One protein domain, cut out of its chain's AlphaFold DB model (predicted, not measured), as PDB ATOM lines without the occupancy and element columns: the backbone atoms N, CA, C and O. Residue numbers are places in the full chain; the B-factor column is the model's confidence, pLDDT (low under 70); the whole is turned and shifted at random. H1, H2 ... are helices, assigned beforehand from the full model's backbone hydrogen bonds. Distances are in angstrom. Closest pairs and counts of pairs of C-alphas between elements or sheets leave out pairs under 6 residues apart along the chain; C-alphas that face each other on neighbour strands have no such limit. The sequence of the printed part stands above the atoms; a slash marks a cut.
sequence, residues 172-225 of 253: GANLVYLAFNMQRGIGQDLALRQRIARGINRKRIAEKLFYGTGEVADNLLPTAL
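This is residues 172 to 225 of the 253 residues of the protein "Dipeptide-binding protein" of Mannheimia haemolytica (UniProt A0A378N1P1). The domain has little regular structure and is a loose, open loop: residues 172 to 189 run out along one side and turn near Gly 185, H1 and then H2 come back along the other side, and residues 209 to 225 fold back towards the first residues. The printed part has 54 residues with two named helices, H1 then H2, and no named strand; the class is all helix, with 17 residues in named elements. It is loose, with a radius of gyration of the C-alphas of 13.0 A, and spans 34 by 24 by 14 A.

After residues 172 to 189, H1 takes residues 190 to 199, 14.2 A long, from C-alpha 190 at (5.679, 17.446, -16.430). H2 takes residues 202 to 208, 10.0 A long, and ends with C-alpha 208 at (28.993, 3.032, -23.880).

A tight link of 2 residues joins H1 to H2. The two helices are apart, with no C-alpha of the one within 8 A of the other. In H1 and H2 every O i to N i+4 pair is within hydrogen-bond range.

The C-alphas of Gly 185 and Ala 224 are the two farthest apart, 35.0 A; those of Gly 172 and Leu 225, the first and last printed, are 9.1 A apart. The printed part has no cut. Its mean pLDDT is 90.3, and no printed residue is under 70.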
ATOM      1  N   GLY A 172      17.209  -2.640 -36.676       81.56
ATOM      2  CA  GLY A 172      16.088  -3.138 -35.893       81.56
ATOM      3  C   GLY A 172      14.879  -2.199 -35.908       81.56
ATOM      4  O   GLY A 172      15.005  -0.974 -35.942       81.56
ATOM      5  N   ALA A 173      13.687  -2.791 -35.850       84.25
ATOM      6  CA  ALA A 173      12.418  -2.090 -35.660       84.25
ATOM      7  C   ALA A 173      12.033  -2.009 -34.167       84.25
ATOM      8  O   ALA A 173      10.872  -2.175 -33.804       84.25
ATOM      9  N   ASN A 174      13.015  -1.779 -33.294       85.88
ATOM     10  CA  ASN A 174      12.865  -1.738 -31.842       85.88
ATOM     11  C   ASN A 174      13.241  -0.362 -31.272       85.88
ATOM     12  O   ASN A 174      14.032   0.378 -31.856       85.88
ATOM     13  N   LEU A 175      12.675  -0.030 -30.111       89.31
ATOM     14  CA  LEU A 175      12.952   1.206 -29.383       89.31
ATOM     15  C   LEU A 175      13.253   0.894 -27.919       89.31
ATOM     16  O   LEU A 175      12.502   0.173 -27.267       89.31
ATOM     17  N   VAL A 176      14.306   1.511 -27.387       90.31
ATOM     18  CA  VAL A 176      14.589   1.544 -25.949       90.31
ATOM     19  C   VAL A 176      14.233   2.929 -25.418       90.31
ATOM     20  O   VAL A 176      14.694   3.941 -25.950       90.31
ATOM     21  N   TYR A 177      13.407   2.987 -24.374       92.00
ATOM     22  CA  TYR A 177      12.943   4.237 -23.781       92.00
ATOM     23  C   TYR A 177      12.813   4.130 -22.261       92.00
ATOM     24  O   TYR A 177      12.629   3.050 -21.705       92.00
ATOM     25  N   LEU A 178      12.894   5.278 -21.588       91.31
ATOM     26  CA  LEU A 178      12.552   5.407 -20.176       91.31
ATOM     27  C   LEU A 178      11.071   5.780 -20.068       91.31
ATOM     28  O   LEU A 178      10.674   6.869 -20.486       91.31
ATOM     29  N   ALA A 179      10.259   4.879 -19.521       92.56
ATOM     30  CA  ALA A 179       8.844   5.126 -19.277       92.56
ATOM     31  C   ALA A 179       8.639   5.807 -17.917       92.56
ATOM     32  O   ALA A 179       9.180   5.366 -16.905       92.56
ATOM     33  N   PHE A 180       7.811   6.852 -17.875       93.62
ATOM     34  CA  PHE A 180       7.357   7.441 -16.616       93.62
ATOM     35  C   PHE A 180       5.976   6.899 -16.261       93.62
ATOM     36  O   PHE A 180       5.057   6.965 -17.078       93.62
ATOM     37  N   ASN A 181       5.798   6.438 -15.023       94.81
ATOM     38  CA  ASN A 181       4.464   6.159 -14.505       94.81
ATOM     39  C   ASN A 181       3.740   7.483 -14.214       94.81
ATOM     40  O   ASN A 181       3.906   8.079 -13.152       94.81
ATOM     41  N   MET A 182       2.925   7.943 -15.162       94.88
ATOM     42  CA  MET A 182       2.217   9.225 -15.060       94.88
ATOM     43  C   MET A 182       1.058   9.227 -14.054       94.88
ATOM     44  O   MET A 182       0.432  10.263 -13.862       94.88
ATOM     45  N   GLN A 183       0.765   8.102 -13.399       94.88
ATOM     46  CA  GLN A 183      -0.301   8.010 -12.402       94.88
ATOM     47  C   GLN A 183       0.201   8.210 -10.968       94.88
ATOM     48  O   GLN A 183      -0.620   8.316 -10.060       94.88
ATOM     49  N   ARG A 184       1.522   8.219 -10.728       92.62
ATOM     50  CA  ARG A 184       2.079   8.211  -9.365       92.62
ATOM     51  C   ARG A 184       3.360   9.034  -9.227       92.62
ATOM     52  O   ARG A 184       4.262   8.955 -10.061       92.62
ATOM     53  N   GLY A 185       3.468   9.742  -8.102       89.94
ATOM     54  CA  GLY A 185       4.705  10.355  -7.616       89.94
ATOM     55  C   GLY A 185       5.379  11.279  -8.632       89.94
ATOM     56  O   GLY A 185       4.726  12.058  -9.322       89.94
ATOM     57  N   ILE A 186       6.703  11.153  -8.752       86.94
ATOM     58  CA  ILE A 186       7.540  11.991  -9.630       86.94
ATOM     59  C   ILE A 186       7.151  11.914 -11.114       86.94
ATOM     60  O   ILE A 186       7.490  12.804 -11.890       86.94
ATOM     61  N   GLY A 187       6.440  10.860 -11.523       92.81
ATOM     62  CA  GLY A 187       5.994  10.697 -12.897       92.81
ATOM     63  C   GLY A 187       4.833  11.615 -13.277       92.81
ATOM     64  O   GLY A 187       4.613  11.793 -14.471       92.81
ATOM     65  N   GLN A 188       4.124  12.236 -12.321       95.69
ATOM     66  CA  GLN A 188       3.005  13.155 -12.587       95.69
ATOM     67  C   GLN A 188       3.465  14.560 -13.010       95.69
ATOM     68  O   GLN A 188       2.846  15.175 -13.882       95.69
ATOM     69  N   ASP A 189       4.597  15.039 -12.492       96.25
ATOM     70  CA  ASP A 189       5.120  16.379 -12.780       96.25
ATOM     71  C   ASP A 189       5.786  16.459 -14.169       96.25
ATOM     72  O   ASP A 189       6.847  15.884 -14.424       96.25
ATOM     73  N   LEU A 190       5.166  17.219 -15.078       95.25
ATOM     74  CA  LEU A 190       5.679  17.446 -16.430       95.25
ATOM     75  C   LEU A 190       7.051  18.133 -16.438       95.25
ATOM     76  O   LEU A 190       7.916  17.744 -17.227       95.25
ATOM     77  N   ALA A 191       7.257  19.139 -15.588       95.75
ATOM     78  CA  ALA A 191       8.508  19.884 -15.540       95.75
ATOM     79  C   ALA A 191       9.651  18.974 -15.075       95.75
ATOM     80  O   ALA A 191      10.739  18.994 -15.658       95.75
ATOM     81  N   LEU A 192       9.391  18.108 -14.092       95.06
ATOM     82  CA  LEU A 192      10.366  17.123 -13.635       95.06
ATOM     83  C   LEU A 192      10.712  16.104 -14.729       95.06
ATOM     84  O   LEU A 192      11.897  15.887 -14.994       95.06
ATOM     85  N   ARG A 193       9.716  15.549 -15.437       95.62
ATOM     86  CA  ARG A 193       9.961  14.641 -16.578       95.62
ATOM     87  C   ARG A 193      10.832  15.294 -17.652       95.62
ATOM     88  O   ARG A 193      11.769  14.670 -18.147       95.62
ATOM     89  N   GLN A 194      10.571  16.560 -17.987       94.06
ATOM     90  CA  GLN A 194      11.368  17.310 -18.964       94.06
ATOM     91  C   GLN A 194      12.809  17.548 -18.491       94.06
ATOM     92  O   GLN A 194      13.738  17.434 -19.293       94.06
ATOM     93  N   ARG A 195      13.017  17.855 -17.203       95.94
ATOM     94  CA  ARG A 195      14.363  18.016 -16.626       95.94
ATOM     95  C   ARG A 195      15.144  16.706 -16.656       95.94
ATOM     96  O   ARG A 195      16.290  16.714 -17.096       95.94
ATOM     97  N   ILE A 196      14.517  15.591 -16.276       94.62
ATOM     98  CA  ILE A 196      15.126  14.255 -16.351       94.62
ATOM     99  C   ILE A 196      15.488  13.923 -17.804       94.62
ATOM    100  O   ILE A 196      16.631  13.580 -18.085       94.62
ATOM    101  N   ALA A 197      14.555  14.103 -18.744       92.31
ATOM    102  CA  ALA A 197      14.789  13.811 -20.158       92.31
ATOM    103  C   ALA A 197      15.967  14.609 -20.749       92.31
ATOM    104  O   ALA A 197      16.740  14.064 -21.534       92.31
ATOM    105  N   ARG A 198      16.134  15.880 -20.353       93.69
ATOM    106  CA  ARG A 198      17.265  16.730 -20.777       93.69
ATOM    107  C   ARG A 198      18.576  16.404 -20.056       93.69
ATOM    108  O   ARG A 198      19.636  16.669 -20.612       93.69
ATOM    109  N   GLY A 199      18.514  15.854 -18.844       95.44
ATOM    110  CA  GLY A 199      19.690  15.462 -18.061       95.44
ATOM    111  C   GLY A 199      20.345  14.157 -18.524       95.44
ATOM    112  O   GLY A 199      21.505  13.905 -18.206       95.44
ATOM    113  N   ILE A 200      19.635  13.324 -19.291       94.75
ATOM    114  CA  ILE A 200      20.154  12.042 -19.779       94.75
ATOM    115  C   ILE A 200      21.021  12.257 -21.027       94.75
ATOM    116  O   ILE A 200      20.541  12.677 -22.081       94.75
ATOM    117  N   ASN A 201      22.300  11.880 -20.951       95.31
ATOM    118  CA  ASN A 201      23.187  11.874 -22.115       95.31
ATOM    119  C   ASN A 201      22.964  10.618 -22.974       95.31
ATOM    120  O   ASN A 201      23.615   9.586 -22.812       95.31
ATOM    121  N   ARG A 202      22.035  10.737 -23.922       94.06
ATOM    122  CA  ARG A 202      21.606   9.647 -24.810       94.06
ATOM    123  C   ARG A 202      22.710   9.164 -25.755       94.06
ATOM    124  O   ARG A 202      22.780   7.972 -26.031       94.06
ATOM    125  N   LYS A 203      23.592  10.068 -26.204       93.88
ATOM    126  CA  LYS A 203      24.750   9.718 -27.044       93.88
ATOM    127  C   LYS A 203      25.731   8.835 -26.280       93.88
ATOM    128  O   LYS A 203      26.085   7.764 -26.753       93.88
ATOM    129  N   ARG A 204      26.064   9.222 -25.044       94.81
ATOM    130  CA  ARG A 204      26.932   8.423 -24.171       94.81
ATOM    131  C   ARG A 204      26.346   7.039 -23.889       94.81
ATOM    132  O   ARG A 204      27.104   6.080 -23.835       94.81
ATOM    133  N   ILE A 205      25.026   6.918 -23.725       93.75
ATOM    134  CA  ILE A 205      24.364   5.611 -23.568       93.75
ATOM    135  C   ILE A 205      24.527   4.766 -24.840       93.75
ATOM    136  O   ILE A 205      24.963   3.621 -24.744       93.75
ATOM    137  N   ALA A 206      24.235   5.320 -26.019       92.31
ATOM    138  CA  ALA A 206      24.398   4.606 -27.290       92.31
ATOM    139  C   ALA A 206      25.850   4.134 -27.515       92.31
ATOM    140  O   ALA A 206      26.090   3.003 -27.932       92.31
ATOM    141  N   GLU A 207      26.830   4.966 -27.168       92.75
ATOM    142  CA  GLU A 207      28.251   4.639 -27.307       92.75
ATOM    143  C   GLU A 207      28.741   3.624 -26.268       92.75
ATOM    144  O   GLU A 207      29.461   2.694 -26.617       92.75
ATOM    145  N   LYS A 208      28.396   3.803 -24.985       92.44
ATOM    146  CA  LYS A 208      28.993   3.032 -23.880       92.44
ATOM    147  C   LYS A 208      28.213   1.786 -23.494       92.44
ATOM    148  O   LYS A 208      28.836   0.799 -23.132       92.44
ATOM    149  N   LEU A 209      26.884   1.834 -23.540       90.25
ATOM    150  CA  LEU A 209      26.045   0.686 -23.190       90.25
ATOM    151  C   LEU A 209      25.774  -0.189 -24.415       90.25
ATOM    152  O   LEU A 209      25.845  -1.407 -24.330       90.25
ATOM    153  N   PHE A 210      25.503   0.437 -25.562       90.94
ATOM    154  CA  PHE A 210      25.201  -0.275 -26.807       90.94
ATOM    155  C   PHE A 210      26.414  -0.434 -27.732       90.94
ATOM    156  O   PHE A 210      26.254  -0.928 -28.844       90.94
ATOM    157  N   TYR A 211      27.618  -0.028 -27.310       91.38
ATOM    158  CA  TYR A 211      28.859  -0.191 -28.083       91.38
ATOM    159  C   TYR A 211      28.758   0.345 -29.525       91.38
ATOM    160  O   TYR A 211      29.309  -0.223 -30.463       91.38
ATOM    161  N   GLY A 212      28.003   1.433 -29.724       87.88
ATOM    162  CA  GLY A 212      27.798   2.046 -31.041       87.88
ATOM    163  C   GLY A 212      26.848   1.286 -31.977       87.88
ATOM    164  O   GLY A 212      26.647   1.720 -33.106       87.88
ATOM    165  N   THR A 213      26.227   0.190 -31.527       88.62
ATOM    166  CA  THR A 213      25.245  -0.580 -32.323       88.62
ATOM    167  C   THR A 213      23.844   0.039 -32.332       88.62
ATOM    168  O   THR A 213      23.009  -0.328 -33.157       88.62
ATOM    169  N   GLY A 214      23.578   0.985 -31.425       87.88
ATOM    170  CA  GLY A 214      22.306   1.697 -31.314       87.88
ATOM    171  C   GLY A 214      22.354   3.105 -31.910       87.88
ATOM    172  O   GLY A 214      23.327   3.836 -31.737       87.88
ATOM    173  N   GLU A 215      21.259   3.518 -32.548       88.06
ATOM    174  CA  GLU A 215      21.038   4.898 -32.992       88.06
ATOM    175  C   GLU A 215      20.258   5.680 -31.915       88.06
ATOM    176  O   GLU A 215      19.343   5.157 -31.271       88.06
ATOM    177  N   VAL A 216      20.595   6.958 -31.707       89.88
ATOM    178  CA  VAL A 216      19.823   7.822 -30.801       89.88
ATOM    179  C   VAL A 216      18.456   8.093 -31.432       89.88
ATOM    180  O   VAL A 216      18.365   8.686 -32.501       89.88
ATOM    181  N   ALA A 217      17.387   7.655 -30.769       88.44
ATOM    182  CA  ALA A 217      16.032   7.791 -31.299       88.44
ATOM    183  C   ALA A 217      15.506   9.235 -31.215       88.44
ATOM    184  O   ALA A 217      15.384   9.787 -30.128       88.44
ATOM    185  N   ASP A 218      15.088   9.844 -32.314       83.12
ATOM    186  CA  ASP A 218      14.463  11.177 -32.241       83.12
ATOM    187  C   ASP A 218      12.934  11.123 -32.150       83.12
ATOM    188  O   ASP A 218      12.307  12.103 -31.764       83.12
ATOM    189  N   ASN A 219      12.339   9.960 -32.436       82.44
ATOM    190  CA  ASN A 219      10.899   9.712 -32.421       82.44
ATOM    191  C   ASN A 219      10.583   8.330 -31.828       82.44
ATOM    192  O   ASN A 219      11.462   7.478 -31.706       82.44
ATOM    193  N   LEU A 220       9.301   8.100 -31.518       84.00
ATOM    194  CA  LEU A 220       8.785   6.804 -31.059       84.00
ATOM    195  C   LEU A 220       8.908   5.706 -32.130       84.00
ATOM    196  O   LEU A 220       9.058   4.536 -31.803       84.00
ATOM    197  N   LEU A 221       8.840   6.077 -33.410       83.69
ATOM    198  CA  LEU A 221       8.927   5.133 -34.522       83.69
ATOM    199  C   LEU A 221      10.382   5.008 -35.007       83.69
ATOM    200  O   LEU A 221      10.955   6.017 -35.441       83.69
ATOM    201  N   PRO A 222      10.972   3.797 -34.971       81.00
ATOM    202  CA  PRO A 222      12.297   3.540 -35.524       81.00
ATOM    203  C   PRO A 222      12.404   3.909 -37.007       81.00
ATOM    204  O   PRO A 222      11.442   3.801 -37.768       81.00
ATOM    205  N   THR A 223      13.608   4.290 -37.440       74.69
ATOM    206  CA  THR A 223      13.934   4.635 -38.839       74.69
ATOM    207  C   THR A 223      13.692   3.495 -39.819       74.69
ATOM    208  O   THR A 223      13.407   3.750 -40.986       74.69
ATOM    209  N   ALA A 224      13.772   2.251 -39.348       78.56
ATOM    210  CA  ALA A 224      13.497   1.063 -40.144       78.56
ATOM    211  C   ALA A 224      12.016   0.935 -40.558       78.56
ATOM    212  O   ALA A 224      11.709   0.208 -41.501       78.56
ATOM    213  N   LEU A 225      11.089   1.633 -39.886       75.62
ATOM    214  CA  LEU A 225       9.663   1.566 -40.201       75.62
ATOM    215  C   LEU A 225       9.275   2.560 -41.305       75.62
ATOM    216  O   LEU A 225       9.591   3.750 -41.253       75.62
TER     217      LEU A 225